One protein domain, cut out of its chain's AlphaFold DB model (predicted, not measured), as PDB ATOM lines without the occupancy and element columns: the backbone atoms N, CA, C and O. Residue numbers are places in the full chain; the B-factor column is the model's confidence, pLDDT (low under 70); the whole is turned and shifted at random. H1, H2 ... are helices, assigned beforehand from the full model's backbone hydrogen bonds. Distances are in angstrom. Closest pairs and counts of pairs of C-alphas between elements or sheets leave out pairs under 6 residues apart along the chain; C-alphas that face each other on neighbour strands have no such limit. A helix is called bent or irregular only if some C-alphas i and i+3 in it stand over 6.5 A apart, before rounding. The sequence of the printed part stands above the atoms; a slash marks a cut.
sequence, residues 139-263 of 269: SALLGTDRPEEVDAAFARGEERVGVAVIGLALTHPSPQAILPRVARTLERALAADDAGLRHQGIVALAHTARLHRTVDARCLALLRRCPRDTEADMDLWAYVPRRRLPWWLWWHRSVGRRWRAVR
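AT A GLANCE: This is residues 139 to 263 of the 269 residues of an uncharacterized protein of Streptomyces sp. 769 (UniProt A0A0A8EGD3). Helices stand in two rows packed on each other as two layers, H3, H5 and H7 in one and H2, H4 and H6 in the other. H1 packs on H3 at one end, and H8 slants away at the other, with residues 257 to 263 sticking out. The printed part has 125 residues with eight named helices, H1 to H8 in order, and no named strand: all helix. It is compact, with a radius of gyration of the C-alphas of 14.6 A, yet elongated, spanning 48 by 30 by 25 A.

HOW THE PARTS SIT: H5, residues 195 to 212, touches H4, residues 175 to 191, in a hairpin at a shallow tilt of 20 degrees; their closest C-alphas, Ala 189 and Arg 198, are 4.9 A apart. H5 touches H3, residues 161 to 171, the same way at 12 degrees (closest C-alphas Ile 166 and Ala 204, 4.4 A). Residues 202 to 210 of H5 alone touch H7, residues 231 to 239 (Ala 206 and Ala 232, 4.1 A). H4 touches H6, residues 217 to 223, at a steep tilt of 39 degrees (Ala 183 and Cys 219, 5.0 A). H2, residues 147 to 156, and H3 form a hairpin (Ala 153 and Val 161, 6.2 A). H2 to H5 make an up-and-down bundle, each running against the one before. H1, residues 139 to 143, touches H3 (Leu 142 and Gly 167, 3.8 A). H8, residues 247 to 263, touches H7 with residues 249 to 253 alone, about perpendicular at 76 degrees (Asp 233 and Leu 249, 7.4 A). Every O i to N i+4 pair is within hydrogen-bond range except in H4 and H8, each 11 of 13.

IN THESE COORDINATES: H5 is 25.4 A long, H4 23.9 A and H8 23.6 A. H4 is only just irregular: C-alphas 177 and 180 are 6.7 A apart. H1 begins at C-alpha 139 (230.121, 344.485, 480.185); H8 ends at C-alpha 263 (212.941, 354.609, 442.421).

THE WHOLE: The farthest C-alphas, Arg 156 and Val 262, are 49.8 A apart. The printed part has no cut and no long link. Residues 255 to 261 and 263 have pLDDT under 70.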
ATOM      1  N   SER A 139     231.224 344.681 479.235       90.94
ATOM      2  CA  SER A 139     230.121 344.485 480.185       90.94
ATOM      3  C   SER A 139     230.119 345.521 481.307       90.94
ATOM      4  O   SER A 139     229.050 346.026 481.649       90.94
ATOM      5  N   ALA A 140     231.291 345.869 481.845       92.00
ATOM      6  CA  ALA A 140     231.414 346.924 482.848       92.00
ATOM      7  C   ALA A 140     231.078 348.289 482.226       92.00
ATOM      8  O   ALA A 140     230.251 349.039 482.744       92.00
ATOM      9  N   LEU A 141     231.621 348.570 481.037       95.62
ATOM     10  CA  LEU A 141     231.386 349.835 480.338       95.62
ATOM     11  C   LEU A 141     229.943 350.017 479.859       95.62
ATOM     12  O   LEU A 141     229.451 351.138 479.864       95.62
ATOM     13  N   LEU A 142     229.241 348.957 479.462       95.00
ATOM     14  CA  LEU A 142     227.821 349.029 479.100       95.00
ATOM     15  C   LEU A 142     226.908 349.122 480.331       95.00
ATOM     16  O   LEU A 142     225.785 349.609 480.213       95.00
ATOM     17  N   GLY A 143     227.385 348.678 481.497       91.06
ATOM     18  CA  GLY A 143     226.696 348.809 482.782       91.06
ATOM     19  C   GLY A 143     226.909 350.154 483.483       91.06
ATOM     20  O   GLY A 143     226.161 350.464 484.410       91.06
ATOM     21  N   THR A 144     227.887 350.958 483.046       91.38
ATOM     22  CA  THR A 144     228.256 352.204 483.730       91.38
ATOM     23  C   THR A 144     227.133 353.226 483.732       91.38
ATOM     24  O   THR A 144     226.533 353.515 482.699       91.38
ATOM     25  N   ASP A 145     226.905 353.842 484.885       92.69
ATOM     26  CA  ASP A 145     226.061 355.018 485.083       92.69
ATOM     27  C   ASP A 145     226.858 356.177 485.708       92.69
ATOM     28  O   ASP A 145     226.290 357.053 486.351       92.69
ATOM     29  N   ARG A 146     228.189 356.181 485.549       92.25
ATOM     30  CA  ARG A 146     229.104 357.131 486.201       92.25
ATOM     31  C   ARG A 146     229.586 358.219 485.238       92.25
ATOM     32  O   ARG A 146     230.604 358.047 484.560       92.25
ATOM     33  N   PRO A 147     228.876 359.358 485.125       95.56
ATOM     34  CA  PRO A 147     229.210 360.393 484.154       95.56
ATOM     35  C   PRO A 147     230.569 361.068 484.419       95.56
ATOM     36  O   PRO A 147     231.189 361.566 483.477       95.56
ATOM     37  N   GLU A 148     231.035 361.105 485.665       95.75
ATOM     38  CA  GLU A 148     232.353 361.600 486.083       95.75
ATOM     39  C   GLU A 148     233.510 360.690 485.648       95.75
ATOM     40  O   GLU A 148     234.530 361.195 485.181       95.75
ATOM     41  N   GLU A 149     233.334 359.368 485.708       95.69
ATOM     42  CA  GLU A 149     234.318 358.393 485.213       95.69
ATOM     43  C   GLU A 149     234.516 358.541 483.705       95.69
ATOM     44  O   GLU A 149     235.645 358.572 483.217       95.69
ATOM     45  N   VAL A 150     233.421 358.728 482.962       97.38
ATOM     46  CA  VAL A 150     233.474 358.981 481.516       97.38
ATOM     47  C   VAL A 150     234.153 360.315 481.197       97.38
ATOM     48  O   VAL A 150     234.951 360.394 480.263       97.38
ATOM     49  N   ASP A 151     233.891 361.370 481.974       97.50
ATOM     50  CA  ASP A 151     234.559 362.662 481.781       97.50
ATOM     51  C   ASP A 151     236.075 362.568 481.986       97.50
ATOM     52  O   ASP A 151     236.834 363.134 481.187       97.50
ATOM     53  N   ALA A 152     236.501 361.850 483.027       97.06
ATOM     54  CA  ALA A 152     237.905 361.599 483.320       97.06
ATOM     55  C   ALA A 152     238.553 360.697 482.256       97.06
ATOM     56  O   ALA A 152     239.667 360.971 481.809       97.06
ATOM     57  N   ALA A 153     237.834 359.691 481.758       97.25
ATOM     58  CA  ALA A 153     238.291 358.812 480.685       97.25
ATOM     59  C   ALA A 153     238.576 359.552 479.377       97.25
ATOM     60  O   ALA A 153     239.578 359.288 478.709       97.25
ATOM     61  N   PHE A 154     237.755 360.548 479.029       96.81
ATOM     62  CA  PHE A 154     238.078 361.415 477.902       96.81
ATOM     63  C   PHE A 154     239.409 362.151 478.092       96.81
ATOM     64  O   PHE A 154     240.123 362.326 477.106       96.81
ATOM     65  N   ALA A 155     239.724 362.597 479.315       95.88
ATOM     66  CA  ALA A 155     240.974 363.294 479.622       95.88
ATOM     67  C   ALA A 155     242.186 362.349 479.603       95.88
ATOM     68  O   ALA A 155     243.242 362.737 479.113       95.88
ATOM     69  N   ARG A 156     242.015 361.104 480.065       96.00
ATOM     70  CA  ARG A 156     243.041 360.051 479.972       96.00
ATOM     71  C   ARG A 156     243.252 359.531 478.551       96.00
ATOM     72  O   ARG A 156     244.291 358.953 478.261       96.00
ATOM     73  N   GLY A 157     242.284 359.749 477.665       94.19
ATOM     74  CA  GLY A 157     242.338 359.230 476.305       94.19
ATOM     75  C   GLY A 157     241.971 357.750 476.206       94.19
ATOM     76  O   GLY A 157     242.425 357.113 475.264       94.19
ATOM     77  N   GLU A 158     241.148 357.234 477.127       95.56
ATOM     78  CA  GLU A 158     240.711 355.830 477.136       95.56
ATOM     79  C   GLU A 158     240.143 355.408 475.777       95.56
ATOM     80  O   GLU A 158     239.238 356.055 475.236       95.56
ATOM     81  N   GLU A 159     240.647 354.295 475.246       93.00
ATOM     82  CA  GLU A 159     240.293 353.785 473.916       93.00
ATOM     83  C   GLU A 159     238.794 353.465 473.812       93.00
ATOM     84  O   GLU A 159     238.142 353.756 472.810       93.00
ATOM     85  N   ARG A 160     238.212 352.930 474.892       95.62
ATOM     86  CA  ARG A 160     236.817 352.466 474.930       95.62
ATOM     87  C   ARG A 160     235.830 353.484 475.499       95.62
ATOM     88  O   ARG A 160     234.694 353.133 475.817       95.62
ATOM     89  N   VAL A 161     236.208 354.763 475.589       97.50
ATOM     90  CA  VAL A 161     235.329 355.813 476.143       97.50
ATOM     91  C   VAL A 161     233.981 355.908 475.416       97.50
ATOM     92  O   VAL A 161     232.959 356.171 476.044       97.50
ATOM     93  N   GLY A 162     233.935 355.636 474.106       97.94
ATOM     94  CA  GLY A 162     232.678 355.640 473.357       97.94
ATOM     95  C   GLY A 162     231.720 354.510 473.752       97.94
ATOM     96  O   GLY A 162     230.512 354.740 473.773       97.94
ATOM     97  N   VAL A 163     232.228 353.336 474.151       98.25
ATOM     98  CA  VAL A 163     231.409 352.238 474.702       98.25
ATOM     99  C   VAL A 163     230.801 352.656 476.039       98.25
ATOM    100  O   VAL A 163     229.602 352.492 476.245       98.25
ATOM    101  N   ALA A 164     231.588 353.296 476.904       98.12
ATOM    102  CA  ALA A 164     231.097 353.820 478.177       98.12
ATOM    103  C   ALA A 164     229.998 354.883 477.990       98.12
ATOM    104  O   ALA A 164     229.034 354.938 478.749       98.12
ATOM    105  N   VAL A 165     230.088 355.710 476.941       98.62
ATOM    106  CA  VAL A 165     229.040 356.691 476.605       98.62
ATOM    107  C   VAL A 165     227.743 356.000 476.157       98.62
ATOM    108  O   VAL A 165     226.658 356.498 476.462       98.62
ATOM    109  N   ILE A 166     227.828 354.851 475.473       98.56
ATOM    110  CA  ILE A 166     226.653 354.009 475.190       98.56
ATOM    111  C   ILE A 166     226.073 353.469 476.500       98.56
ATOM    112  O   ILE A 166     224.862 353.560 476.686       98.56
ATOM    113  N   GLY A 167     226.916 352.973 477.410       97.75
ATOM    114  CA  GLY A 167     226.495 352.519 478.737       97.75
ATOM    115  C   GLY A 167     225.717 353.590 479.496       97.75
ATOM    116  O   GLY A 167     224.563 353.364 479.848       97.75
ATOM    117  N   LEU A 168     226.260 354.810 479.596       97.62
ATOM    118  CA  LEU A 168     225.546 355.945 480.197       97.62
ATOM    119  C   LEU A 168     224.176 356.188 479.555       97.62
ATOM    120  O   LEU A 168     223.214 356.481 480.258       97.62
ATOM    121  N   ALA A 169     224.080 356.081 478.227       98.38
ATOM    122  CA  ALA A 169     222.821 356.266 477.510       98.38
ATOM    123  C   ALA A 169     221.791 355.159 477.787       98.38
ATOM    124  O   ALA A 169     220.601 355.390 477.578       98.38
ATOM    125  N   LEU A 170     222.228 353.973 478.221       97.31
ATOM    126  CA  LEU A 170     221.373 352.838 478.569       97.31
ATOM    127  C   LEU A 170     220.941 352.845 480.039       97.31
ATOM    128  O   LEU A 170     219.854 352.356 480.345       97.31
ATOM    129  N   THR A 171     221.777 353.363 480.939       95.00
ATOM    130  CA  THR A 171     221.642 353.141 482.388       95.00
ATOM    131  C   THR A 171     221.333 354.410 483.183       95.00
ATOM    132  O   THR A 171     220.629 354.334 484.190       95.00
ATOM    133  N   HIS A 172     221.826 355.580 482.758       95.75
ATOM    134  CA  HIS A 172     221.713 356.794 483.554       95.75
ATOM    135  C   HIS A 172     220.319 357.433 483.388       95.75
ATOM    136  O   HIS A 172     219.846 357.623 482.267       95.75
ATOM    137  N   PRO A 173     219.630 357.839 484.469       94.75
ATOM    138  CA  PRO A 173     218.238 358.293 484.380       94.75
ATOM    139  C   PRO A 173     218.086 359.689 483.755       94.75
ATOM    140  O   PRO A 173     217.022 360.031 483.230       94.75
ATOM    141  N   SER A 174     219.132 360.518 483.816       95.56
ATOM    142  CA  SER A 174     219.087 361.914 483.372       95.56
ATOM    143  C   SER A 174     219.779 362.124 482.017       95.56
ATOM    144  O   SER A 174     221.002 361.964 481.935       95.56
ATOM    145  N   PRO A 175     219.060 362.604 480.980       97.25
ATOM    146  CA  PRO A 175     219.667 362.969 479.698       97.25
ATOM    147  C   PRO A 175     220.607 364.178 479.795       97.25
ATOM    148  O   PRO A 175     221.475 364.337 478.942       97.25
ATOM    149  N   GLN A 176     220.474 365.024 480.822       97.19
ATOM    150  CA  GLN A 176     221.371 366.159 481.056       97.19
ATOM    151  C   GLN A 176     222.778 365.703 481.453       97.19
ATOM    152  O   GLN A 176     223.749 366.378 481.119       97.19
ATOM    153  N   ALA A 177     222.901 364.548 482.110       96.00
ATOM    154  CA  ALA A 177     224.201 363.942 482.371       96.00
ATOM    155  C   ALA A 177     224.776 363.248 481.124       96.00
ATOM    156  O   ALA A 177     225.990 363.217 480.964       96.00
ATOM    157  N   ILE A 178     223.931 362.740 480.220       98.38
ATOM    158  CA  ILE A 178     224.340 361.914 479.070       98.38
ATOM    159  C   ILE A 178     224.730 362.763 477.851       98.38
ATOM    160  O   ILE A 178     225.824 362.613 477.303       98.38
ATOM    161  N   LEU A 179     223.846 363.670 477.418       98.50
ATOM    162  CA  LEU A 179     223.970 364.398 476.148       98.50
ATOM    163  C   LEU A 179     225.292 365.174 475.985       98.50
ATOM    164  O   LEU A 179     225.862 365.111 474.893       98.50
ATOM    165  N   PRO A 180     225.857 365.825 477.025       98.50
ATOM    166  CA  PRO A 180     227.164 366.468 476.905       98.50
ATOM    167  C   PRO A 180     228.292 365.496 476.527       98.50
ATOM    168  O   PRO A 180     229.163 365.859 475.735       98.50
ATOM    169  N   ARG A 181     228.264 364.255 477.039       98.62
ATOM    170  CA  ARG A 181     229.257 363.225 476.692       98.62
ATOM    171  C   ARG A 181     229.032 362.679 475.291       98.62
ATOM    172  O   ARG A 181     229.998 362.536 474.557       98.62
ATOM    173  N   VAL A 182     227.778 362.484 474.876       98.75
ATOM    174  CA  VAL A 182     227.442 362.124 473.485       98.75
ATOM    175  C   VAL A 182     227.976 363.169 472.503       98.75
ATOM    176  O   VAL A 182     228.638 362.821 471.523       98.75
ATOM    177  N   ALA A 183     227.752 364.457 472.781       98.69
ATOM    178  CA  ALA A 183     228.290 365.543 471.972       98.69
ATOM    179  C   ALA A 183     229.826 365.512 471.934       98.69
ATOM    180  O   ALA A 183     230.414 365.615 470.859       98.69
ATOM    181  N   ARG A 184     230.478 365.321 473.085       98.50
ATOM    182  CA  ARG A 184     231.941 365.219 473.175       98.50
ATOM    183  C   ARG A 184     232.494 364.036 472.370       98.50
ATOM    184  O   ARG A 184     233.489 364.209 471.671       98.50
ATOM    185  N   THR A 185     231.831 362.876 472.402       98.56
ATOM    186  CA  THR A 185     232.181 361.702 471.582       98.56
ATOM    187  C   THR A 185     232.134 362.035 470.095       98.56
ATOM    188  O   THR A 185     233.116 361.827 469.387       98.56
ATOM    189  N   LEU A 186     231.015 362.591 469.617       98.62
ATOM    190  CA  LEU A 186     230.838 362.936 468.203       98.62
ATOM    191  C   LEU A 186     231.836 364.003 467.742       98.62
ATOM    192  O   LEU A 186     232.376 363.911 466.644       98.62
ATOM    193  N   GLU A 187     232.090 365.012 468.571       98.44
ATOM    194  CA  GLU A 187     233.060 366.065 468.284       98.44
ATOM    195  C   GLU A 187     234.480 365.512 468.143       98.44
ATOM    196  O   GLU A 187     235.130 365.772 467.129       98.44
ATOM    197  N   ARG A 188     234.934 364.696 469.104       97.75
ATOM    198  CA  ARG A 188     236.251 364.047 469.045       97.75
ATOM    199  C   ARG A 188     236.366 363.143 467.822       97.75
ATOM    200  O   ARG A 188     237.370 363.198 467.119       97.75
ATOM    201  N   ALA A 189     235.323 362.370 467.534       98.06
ATOM    202  CA  ALA A 189     235.309 361.475 466.388       98.06
ATOM    203  C   ALA A 189     235.369 362.220 465.045       98.06
ATOM    204  O   ALA A 189     236.021 361.767 464.112       98.06
ATOM    205  N   LEU A 190     234.710 363.378 464.935       98.25
ATOM    206  CA  LEU A 190     234.787 364.228 463.744       98.25
ATOM    207  C   LEU A 190     236.152 364.913 463.607       98.25
ATOM    208  O   LEU A 190     236.614 365.100 462.487       98.25
ATOM    209  N   ALA A 191     236.776 365.308 464.718       97.38
ATOM    210  CA  ALA A 191     238.089 365.951 464.710       97.38
ATOM    211  C   ALA A 191     239.218 364.981 464.323       97.38
ATOM    212  O   ALA A 191     240.152 365.385 463.639       97.38
ATOM    213  N   ALA A 192     239.118 363.718 464.742       96.38
ATOM    214  CA  ALA A 192     240.117 362.680 464.478       96.38
ATOM    215  C   ALA A 192     239.810 361.802 463.247       96.38
ATOM    216  O   ALA A 192     240.559 360.875 462.965       96.38
ATOM    217  N   ASP A 193     238.693 362.053 462.553       96.69
ATOM    218  CA  ASP A 193     238.103 361.163 461.539       96.69
ATOM    219  C   ASP A 193     237.978 359.688 461.980       96.69
ATOM    220  O   ASP A 193     238.141 358.740 461.214       96.69
ATOM    221  N   ASP A 194     237.632 359.482 463.249       97.38
ATOM    222  CA  ASP A 194     237.482 358.157 463.834       97.38
ATOM    223  C   ASP A 194     236.083 357.597 463.535       97.38
ATOM    224  O   ASP A 194     235.065 358.057 464.068       97.38
ATOM    225  N   ALA A 195     236.016 356.595 462.658       97.06
ATOM    226  CA  ALA A 195     234.761 355.955 462.282       97.06
ATOM    227  C   ALA A 195     234.126 355.138 463.418       97.06
ATOM    228  O   ALA A 195     232.895 355.128 463.531       97.06
ATOM    229  N   GLY A 196     234.936 354.488 464.257       97.31
ATOM    230  CA  GLY A 196     234.466 353.655 465.363       97.31
ATOM    231  C   GLY A 196     233.857 354.510 466.468       97.31
ATOM    232  O   GLY A 196     232.689 354.328 466.825       97.31
ATOM    233  N   LEU A 197     234.593 355.525 466.920       97.75
ATOM    234  CA  LEU A 197     234.117 356.466 467.933       97.75
ATOM    235  C   LEU A 197     232.884 357.241 467.445       97.75
ATOM    236  O   LEU A 197     231.944 357.490 468.204       97.75
ATOM    237  N   ARG A 198     232.838 357.579 466.149       98.38
ATOM    238  CA  ARG A 198     231.674 358.227 465.530       98.38
ATOM    239  C   ARG A 198     230.448 357.325 465.570       98.38
ATOM    240  O   ARG A 198     229.374 357.802 465.934       98.38
ATOM    241  N   HIS A 199     230.593 356.048 465.214       98.44
ATOM    242  CA  HIS A 199     229.500 355.083 465.306       98.44
ATOM    243  C   HIS A 199     229.013 354.940 466.752       98.44
ATOM    244  O   HIS A 199     227.814 355.044 466.997       98.44
ATOM    245  N   GLN A 200     229.919 354.824 467.722       98.38
ATOM    246  CA  GLN A 200     229.551 354.733 469.137       98.38
ATOM    247  C   GLN A 200     228.785 355.973 469.627       98.38
ATOM    248  O   GLN A 200     227.753 355.844 470.287       98.38
ATOM    249  N   GLY A 201     229.215 357.180 469.242       98.50
ATOM    250  CA  GLY A 201     228.487 358.417 469.544       98.50
ATOM    251  C   GLY A 201     227.089 358.469 468.911       98.50
ATOM    252  O   GLY A 201     226.139 358.934 469.542       98.50
ATOM    253  N   ILE A 202     226.937 357.952 467.688       98.69
ATOM    254  CA  ILE A 202     225.640 357.817 467.005       98.69
ATOM    255  C   ILE A 202     224.735 356.832 467.756       98.69
ATOM    256  O   ILE A 202     223.573 357.151 468.011       98.69
ATOM    257  N   VAL A 203     225.251 355.664 468.139       98.69
ATOM    258  CA  VAL A 203     224.489 354.651 468.885       98.69
ATOM    259  C   VAL A 203     224.045 355.196 470.244       98.69
ATOM    260  O   VAL A 203     222.865 355.102 470.586       98.69
ATOM    261  N   ALA A 204     224.937 355.856 470.988       98.75
ATOM    262  CA  ALA A 204     224.590 356.483 472.263       98.75
ATOM    263  C   ALA A 204     223.495 357.556 472.105       98.75
ATOM    264  O   ALA A 204     222.549 357.618 472.898       98.75
ATOM    265  N   LEU A 205     223.564 358.374 471.047       98.75
ATOM    266  CA  LEU A 205     222.519 359.351 470.733       98.75
ATOM    267  C   LEU A 205     221.174 358.683 470.408       98.75
ATOM    268  O   LEU A 205     220.130 359.175 470.843       98.75
ATOM    269  N   ALA A 206     221.186 357.565 469.677       98.69
ATOM    270  CA  ALA A 206     219.984 356.797 469.360       98.69
ATOM    271  C   ALA A 206     219.306 356.264 470.635       98.69
ATOM    272  O   ALA A 206     218.118 356.511 470.853       98.69
ATOM    273  N   HIS A 207     220.075 355.637 471.534       98.62
ATOM    274  CA  HIS A 207     219.562 355.174 472.827       98.62
ATOM    275  C   HIS A 207     219.015 356.321 473.675       98.62
ATOM    276  O   HIS A 207     217.899 356.223 474.188       98.62
ATOM    277  N   THR A 208     219.734 357.446 473.727       98.62
ATOM    278  CA  THR A 208     219.281 358.631 474.466       98.62
ATOM    279  C   THR A 208     217.937 359.139 473.931       98.62
ATOM    280  O   THR A 208     217.020 359.437 474.699       98.62
ATOM    281  N   ALA A 209     217.785 359.197 472.605       98.31
ATOM    282  CA  ALA A 209     216.545 359.599 471.950       98.31
ATOM    283  C   ALA A 209     215.393 358.630 472.252       98.31
ATOM    284  O   ALA A 209     214.281 359.070 472.546       98.31
ATOM    285  N   ARG A 210     215.654 357.322 472.208       98.38
ATOM    286  CA  ARG A 210     214.662 356.272 472.465       98.38
ATOM    287  C   ARG A 210     214.164 356.277 473.909       98.38
ATOM    288  O   ARG A 210     212.955 356.225 474.132       98.38
ATOM    289  N   LEU A 211     215.082 356.356 474.870       98.25
ATOM    290  CA  LEU A 211     214.780 356.224 476.296       98.25
ATOM    291  C   LEU A 211     214.294 357.540 476.912       98.25
ATOM    292  O   LEU A 211     213.302 357.552 477.636       98.25
ATOM    293  N   HIS A 212     214.916 358.667 476.559       98.00
ATOM    294  CA  HIS A 212     214.607 359.964 477.172       98.00
ATOM    295  C   HIS A 212     213.778 360.893 476.279       98.00
ATOM    296  O   HIS A 212     213.395 361.982 476.715       98.00
ATOM    297  N   ARG A 213     213.489 360.498 475.028       98.00
ATOM    298  CA  ARG A 213     212.661 361.264 474.070       98.00
ATOM    299  C   ARG A 213     213.133 362.708 473.893       98.00
ATOM    300  O   ARG A 213     212.338 363.625 473.673       98.00
ATOM    301  N   THR A 214     214.442 362.920 473.999       97.88
ATOM    302  CA  THR A 214     215.053 364.245 473.951       97.88
ATOM    303  C   THR A 214     216.398 364.219 473.240       97.88
ATOM    304  O   THR A 214     217.020 363.175 473.072       97.88
ATOM    305  N   VAL A 215     216.824 365.401 472.815       97.62
ATOM    306  CA  VAL A 215     218.121 365.684 472.208       97.62
ATOM    307  C   VAL A 215     218.427 367.165 472.420       97.62
ATOM    308  O   VAL A 215     217.493 367.966 472.533       97.62
ATOM    309  N   ASP A 216     219.703 367.537 472.467       96.06
ATOM    310  CA  ASP A 216     220.117 368.940 472.486       96.06
ATOM    311  C   ASP A 216     220.577 369.443 471.104       96.06
ATOM    312  O   ASP A 216     220.810 368.686 470.154       96.06
ATOM    313  N   ALA A 217     220.689 370.765 470.983       96.62
ATOM    314  CA  ALA A 217     221.079 371.408 469.734       96.62
ATOM    315  C   ALA A 217     222.515 371.060 469.302       96.62
ATOM    316  O   ALA A 217     222.787 370.989 468.101       96.62
ATOM    317  N   ARG A 218     223.426 370.813 470.253       98.06
ATOM    318  CA  ARG A 218     224.836 370.507 469.973       98.06
ATOM    319  C   ARG A 218     224.971 369.129 469.329       98.06
ATOM    320  O   ARG A 218     225.592 369.014 468.274       98.06
ATOM    321  N   CYS A 219     224.318 368.115 469.890       98.31
ATOM    322  CA  CYS A 219     224.226 366.771 469.327       98.31
ATOM    323  C   CYS A 219     223.624 366.793 467.919       98.31
ATOM    324  O   CYS A 219     224.167 366.163 467.016       98.31
ATOM    325  N   LEU A 220     222.553 367.564 467.686       97.88
ATOM    326  CA  LEU A 220     221.964 367.706 466.348       97.88
ATOM    327  C   LEU A 220     222.922 368.359 465.342       97.88
ATOM    328  O   LEU A 220     222.966 367.946 464.181       97.88
ATOM    329  N   ALA A 221     223.678 369.376 465.760       97.62
ATOM    330  CA  ALA A 221     224.651 370.046 464.902       97.62
ATOM    331  C   ALA A 221     225.812 369.114 464.520       97.62
ATOM    332  O   ALA A 221     226.224 369.084 463.359       97.62
ATOM    333  N   LEU A 222     226.297 368.313 465.474       98.44
ATOM    334  CA  LEU A 222     227.348 367.321 465.251       98.44
ATOM    335  C   LEU A 222     226.853 366.158 464.387       98.44
ATOM    336  O   LEU A 222     227.482 365.844 463.380       98.44
ATOM    337  N   LEU A 223     225.674 365.603 464.687       97.81
ATOM    338  CA  LEU A 223     225.039 364.567 463.867       97.81
ATOM    339  C   LEU A 223     224.835 365.045 462.425       97.81
ATOM    340  O   LEU A 223     225.003 364.273 461.483       97.81
ATOM    341  N   ARG A 224     224.549 366.341 462.219       96.75
ATOM    342  CA  ARG A 224     224.437 366.928 460.877       96.75
ATOM    343  C   ARG A 224     225.737 366.851 460.062       96.75
ATOM    344  O   ARG A 224     225.669 366.975 458.840       96.75
ATOM    345  N   ARG A 225     226.885 366.592 460.673       97.00
ATOM    346  CA  ARG A 225     228.163 366.393 459.973       97.00
ATOM    347  C   ARG A 225     228.506 364.915 459.772       97.00
ATOM    348  O   ARG A 225     229.442 364.609 459.046       97.00
ATOM    349  N   CYS A 226     227.746 364.008 460.375       95.88
ATOM    350  CA  CYS A 226     227.911 362.568 460.219       95.88
ATOM    351  C   CYS A 226     227.182 362.039 458.967       95.88
ATOM    352  O   CYS A 226     226.294 362.722 458.428       95.88
ATOM    353  N   PRO A 227     227.500 360.806 458.521       92.69
ATOM    354  CA  PRO A 227     226.707 360.091 457.524       92.69
ATOM    355  C   PRO A 227     225.208 360.077 457.860       92.69
ATOM    356  O   PRO A 227     224.808 360.173 459.021       92.69
ATOM    357  N   ARG A 228     224.372 360.009 456.824       91.00
ATOM    358  CA  ARG A 228     222.906 359.986 456.936       91.00
ATOM    359  C   ARG A 228     222.353 358.568 457.044       91.00
ATOM    360  O   ARG A 228     223.036 357.614 456.695       91.00
ATOM    361  N   ASP A 229     221.079 358.479 457.431       88.62
ATOM    362  CA  ASP A 229     220.317 357.228 457.577       88.62
ATOM    363  C   ASP A 229     220.912 356.301 458.656       88.62
ATOM    364  O   ASP A 229     220.852 355.080 458.556       88.62
ATOM    365  N   THR A 230     221.446 356.910 459.713       94.25
ATOM    366  CA  THR A 230     222.000 356.227 460.888       94.25
ATOM    367  C   THR A 230     220.915 355.858 461.904       94.25
ATOM    368  O   THR A 230     219.775 356.325 461.826       94.25
ATOM    369  N   GLU A 231     221.271 355.054 462.903       95.81
ATOM    370  CA  GLU A 231     220.417 354.694 464.040       95.81
ATOM    371  C   GLU A 231     219.886 355.944 464.752       95.81
ATOM    372  O   GLU A 231     218.691 356.036 465.032       95.81
ATOM    373  N   ALA A 232     220.742 356.953 464.952       97.12
ATOM    374  CA  ALA A 232     220.345 358.222 465.555       97.12
ATOM    375  C   ALA A 232     219.302 358.966 464.706       97.12
ATOM    376  O   ALA A 232     218.305 359.437 465.248       97.12
ATOM    377  N   ASP A 233     219.471 359.043 463.379       95.44
ATOM    378  CA  ASP A 233     218.480 359.678 462.495       95.44
ATOM    379  C   ASP A 233     217.105 358.995 462.599       95.44
ATOM    380  O   ASP A 233     216.058 359.650 462.521       95.44
ATOM    381  N   MET A 234     217.101 357.665 462.731       93.81
ATOM    382  CA  MET A 234     215.881 356.870 462.845       93.81
ATOM    383  C   MET A 234     215.196 357.074 464.192       93.81
ATOM    384  O   MET A 234     213.996 357.362 464.213       93.81
ATOM    385  N   ASP A 235     215.947 356.983 465.284       97.69
ATOM    386  CA  ASP A 235     215.408 357.066 466.639       97.69
ATOM    387  C   ASP A 235     215.001 358.489 467.013       97.69
ATOM    388  O   ASP A 235     213.926 358.690 467.580       97.69
ATOM    389  N   LEU A 236     215.772 359.502 466.608       97.56
ATOM    390  CA  LEU A 236     215.364 360.898 466.761       97.56
ATOM    391  C   LEU A 236     214.025 361.147 466.066       97.56
ATOM    392  O   LEU A 236     213.126 361.740 466.655       97.56
ATOM    393  N   TRP A 237     213.858 360.649 464.837       95.12
ATOM    394  CA  TRP A 237     212.604 360.790 464.098       95.12
ATOM    395  C   TRP A 237     211.429 360.034 464.735       95.12
ATOM    396  O   TRP A 237     210.289 360.492 464.644       95.12
ATOM    397  N   ALA A 238     211.687 358.864 465.321       95.31
ATOM    398  CA  ALA A 238     210.655 358.006 465.891       95.31
ATOM    399  C   ALA A 238     210.197 358.464 467.285       95.31
ATOM    400  O   ALA A 238     209.000 358.417 467.567       95.31
ATOM    401  N   TYR A 239     211.122 358.916 468.136       97.38
ATOM    402  CA  TYR A 239     210.870 359.074 469.573       97.38
ATOM    403  C   TYR A 239     210.903 360.519 470.074       97.38
ATOM    404  O   TYR A 239     210.219 360.838 471.050       97.38
ATOM    405  N   VAL A 240     211.653 361.420 469.430       97.62
ATOM    406  CA  VAL A 240     211.732 362.818 469.877       97.62
ATOM    407  C   VAL A 240     210.543 363.616 469.332       97.62
ATOM    408  O   VAL A 240     210.213 363.514 468.146       97.62
ATOM    409  N   PRO A 241     209.897 364.472 470.152       95.44
ATOM    410  CA  PRO A 241     208.830 365.337 469.680       95.44
ATOM    411  C   PRO A 241     209.260 366.165 468.469       95.44
ATOM    412  O   PRO A 241     210.188 366.967 468.534       95.44
ATOM    413  N   ARG A 242     208.501 366.033 467.384       91.25
ATOM    414  CA  ARG A 242     208.703 366.694 466.087       91.25
ATOM    415  C   ARG A 242     209.061 368.185 466.140       91.25
ATOM    416  O   ARG A 242     209.877 368.632 465.342       91.25
ATOM    417  N   ARG A 243     208.484 368.936 467.086       91.88
ATOM    418  CA  ARG A 243     208.751 370.373 467.312       91.88
ATOM    419  C   ARG A 243     210.176 370.686 467.791       91.88
ATOM    420  O   ARG A 243     210.599 371.829 467.717       91.88
ATOM    421  N   ARG A 244     210.891 369.687 468.315       92.50
ATOM    422  CA  ARG A 244     212.292 369.783 468.753       92.50
ATOM    423  C   ARG A 244     213.276 369.329 467.675       92.50
ATOM    424  O   ARG A 244     214.480 369.430 467.879       92.50
ATOM    425  N   LEU A 245     212.781 368.809 466.549       95.44
ATOM    426  CA  LEU A 245     213.623 368.310 465.470       95.44
ATOM    427  C   LEU A 245     213.838 369.384 464.400       95.44
ATOM    428  O   LEU A 245     212.888 370.061 464.003       95.44
ATOM    429  N   PRO A 246     215.066 369.516 463.878       94.19
ATOM    430  CA  PRO A 246     215.385 370.520 462.880       94.19
ATOM    431  C   PRO A 246     214.831 370.142 461.501       94.19
ATOM    432  O   PRO A 246     214.700 368.965 461.150       94.19
ATOM    433  N   TRP A 247     214.577 371.157 460.674       91.62
ATOM    434  CA  TRP A 247     213.979 370.985 459.345       91.62
ATOM    435  C   TRP A 247     214.777 370.061 458.414       91.62
ATOM    436  O   TRP A 247     214.197 369.305 457.637       91.62
ATOM    437  N   TRP A 248     216.111 370.063 458.502       92.12
ATOM    438  CA  TRP A 248     216.936 369.190 457.660       92.12
ATOM    439  C   TRP A 248     216.645 367.702 457.907       92.12
ATOM    440  O   TRP A 248     216.654 366.913 456.960       92.12
ATOM    441  N   LEU A 249     216.337 367.315 459.151       90.94
ATOM    442  CA  LEU A 249     216.014 365.932 459.502       90.94
ATOM    443  C   LEU A 249     214.621 365.570 458.978       90.94
ATOM    444  O   LEU A 249     214.425 364.504 458.395       90.94
ATOM    445  N   TRP A 250     213.675 366.502 459.096       87.12
ATOM    446  CA  TRP A 250     212.347 366.390 458.500       87.12
ATOM    447  C   TRP A 250     212.394 366.165 456.994       87.12
ATOM    448  O   TRP A 250     211.786 365.211 456.494       87.12
ATOM    449  N   TRP A 251     213.136 367.013 456.281       84.00
ATOM    450  CA  TRP A 251     213.295 366.932 454.835       84.00
ATOM    451  C   TRP A 251     213.879 365.581 454.428       84.00
ATOM    452  O   TRP A 251     213.278 364.853 453.637       84.00
ATOM    453  N   HIS A 252     214.995 365.193 455.048       82.88
ATOM    454  CA  HIS A 252     215.671 363.931 454.772       82.88
ATOM    455  C   HIS A 252     214.747 362.713 454.957       82.88
ATOM    456  O   HIS A 252     214.670 361.839 454.088       82.88
ATOM    457  N   ARG A 253     213.972 362.669 456.050       82.25
ATOM    458  CA  ARG A 253     213.116 361.514 456.371       82.25
ATOM    459  C   ARG A 253     211.797 361.488 455.603       82.25
ATOM    460  O   ARG A 253     211.284 360.397 455.343       82.25
ATOM    461  N   SER A 254     211.261 362.646 455.226       75.69
ATOM    462  CA  SER A 254     209.976 362.753 454.519       75.69
ATOM    463  C   SER A 254     210.155 362.620 453.007       75.69
ATOM    464  O   SER A 254     209.474 361.826 452.356       75.69
ATOM    465  N   VAL A 255     211.118 363.350 452.444       67.88
ATOM    466  CA  VAL A 255     211.375 363.395 450.999       67.88
ATOM    467  C   VAL A 255     212.190 362.178 450.563       67.88
ATOM    468  O   VAL A 255     211.832 361.518 449.587       67.88
ATOM    469  N   GLY A 256     213.198 361.773 451.343       62.78
ATOM    470  CA  GLY A 256     214.021 360.598 451.037       62.78
ATOM    471  C   GLY A 256     213.243 359.275 451.003       62.78
ATOM    472  O   GLY A 256     213.592 358.375 450.239       62.78
ATOM    473  N   ARG A 257     212.157 359.125 451.780       63.12
ATOM    474  CA  ARG A 257     211.280 357.938 451.686       63.12
ATOM    475  C   ARG A 257     210.439 357.939 450.413       63.12
ATOM    476  O   ARG A 257     210.336 356.900 449.766       63.12
ATOM    477  N   ARG A 258     209.888 359.095 450.026       62.91
ATOM    478  CA  ARG A 258     209.091 359.243 448.796       62.91
ATOM    479  C   ARG A 258     209.930 358.947 447.552       62.91
ATOM    480  O   ARG A 258     209.525 358.129 446.736       62.91
ATOM    481  N   TRP A 259     211.143 359.491 447.458       61.31
ATOM    482  CA  TRP A 259     212.048 359.218 446.334       61.31
ATOM    483  C   TRP A 259     212.537 357.766 446.273       61.31
ATOM    484  O   TRP A 259     212.615 357.192 445.188       61.31
ATOM    485  N   ARG A 260     212.817 357.130 447.422       65.25
ATOM    486  CA  ARG A 260     213.142 355.692 447.467       65.25
ATOM    487  C   ARG A 260     211.970 354.825 447.005       65.25
ATOM    488  O   ARG A 260     212.191 353.854 446.288       65.25
ATOM    489  N   ALA A 261     210.740 355.182 447.373       67.44
ATOM    490  CA  ALA A 261     209.544 354.489 446.902       67.44
ATOM    491  C   ALA A 261     209.339 354.654 445.385       67.44
ATOM    492  O   ALA A 261     209.042 353.675 444.708       67.44
ATOM    493  N   VAL A 262     209.574 355.855 444.843       70.81
ATOM    494  CA  VAL A 262     209.505 356.133 443.396       70.81
ATOM    495  C   VAL A 262     210.588 355.369 442.622       70.81
ATOM    496  O   VAL A 262     210.262 354.664 441.674       70.81
ATOM    497  N   ARG A 263     211.856 355.389 443.063       67.06
ATOM    498  CA  ARG A 263     212.941 354.609 442.421       67.06
ATOM    499  C   ARG A 263     212.699 353.101 442.433       67.06
ATOM    500  O   ARG A 263     213.149 352.423 441.520       67.06
TER     501      ARG A 263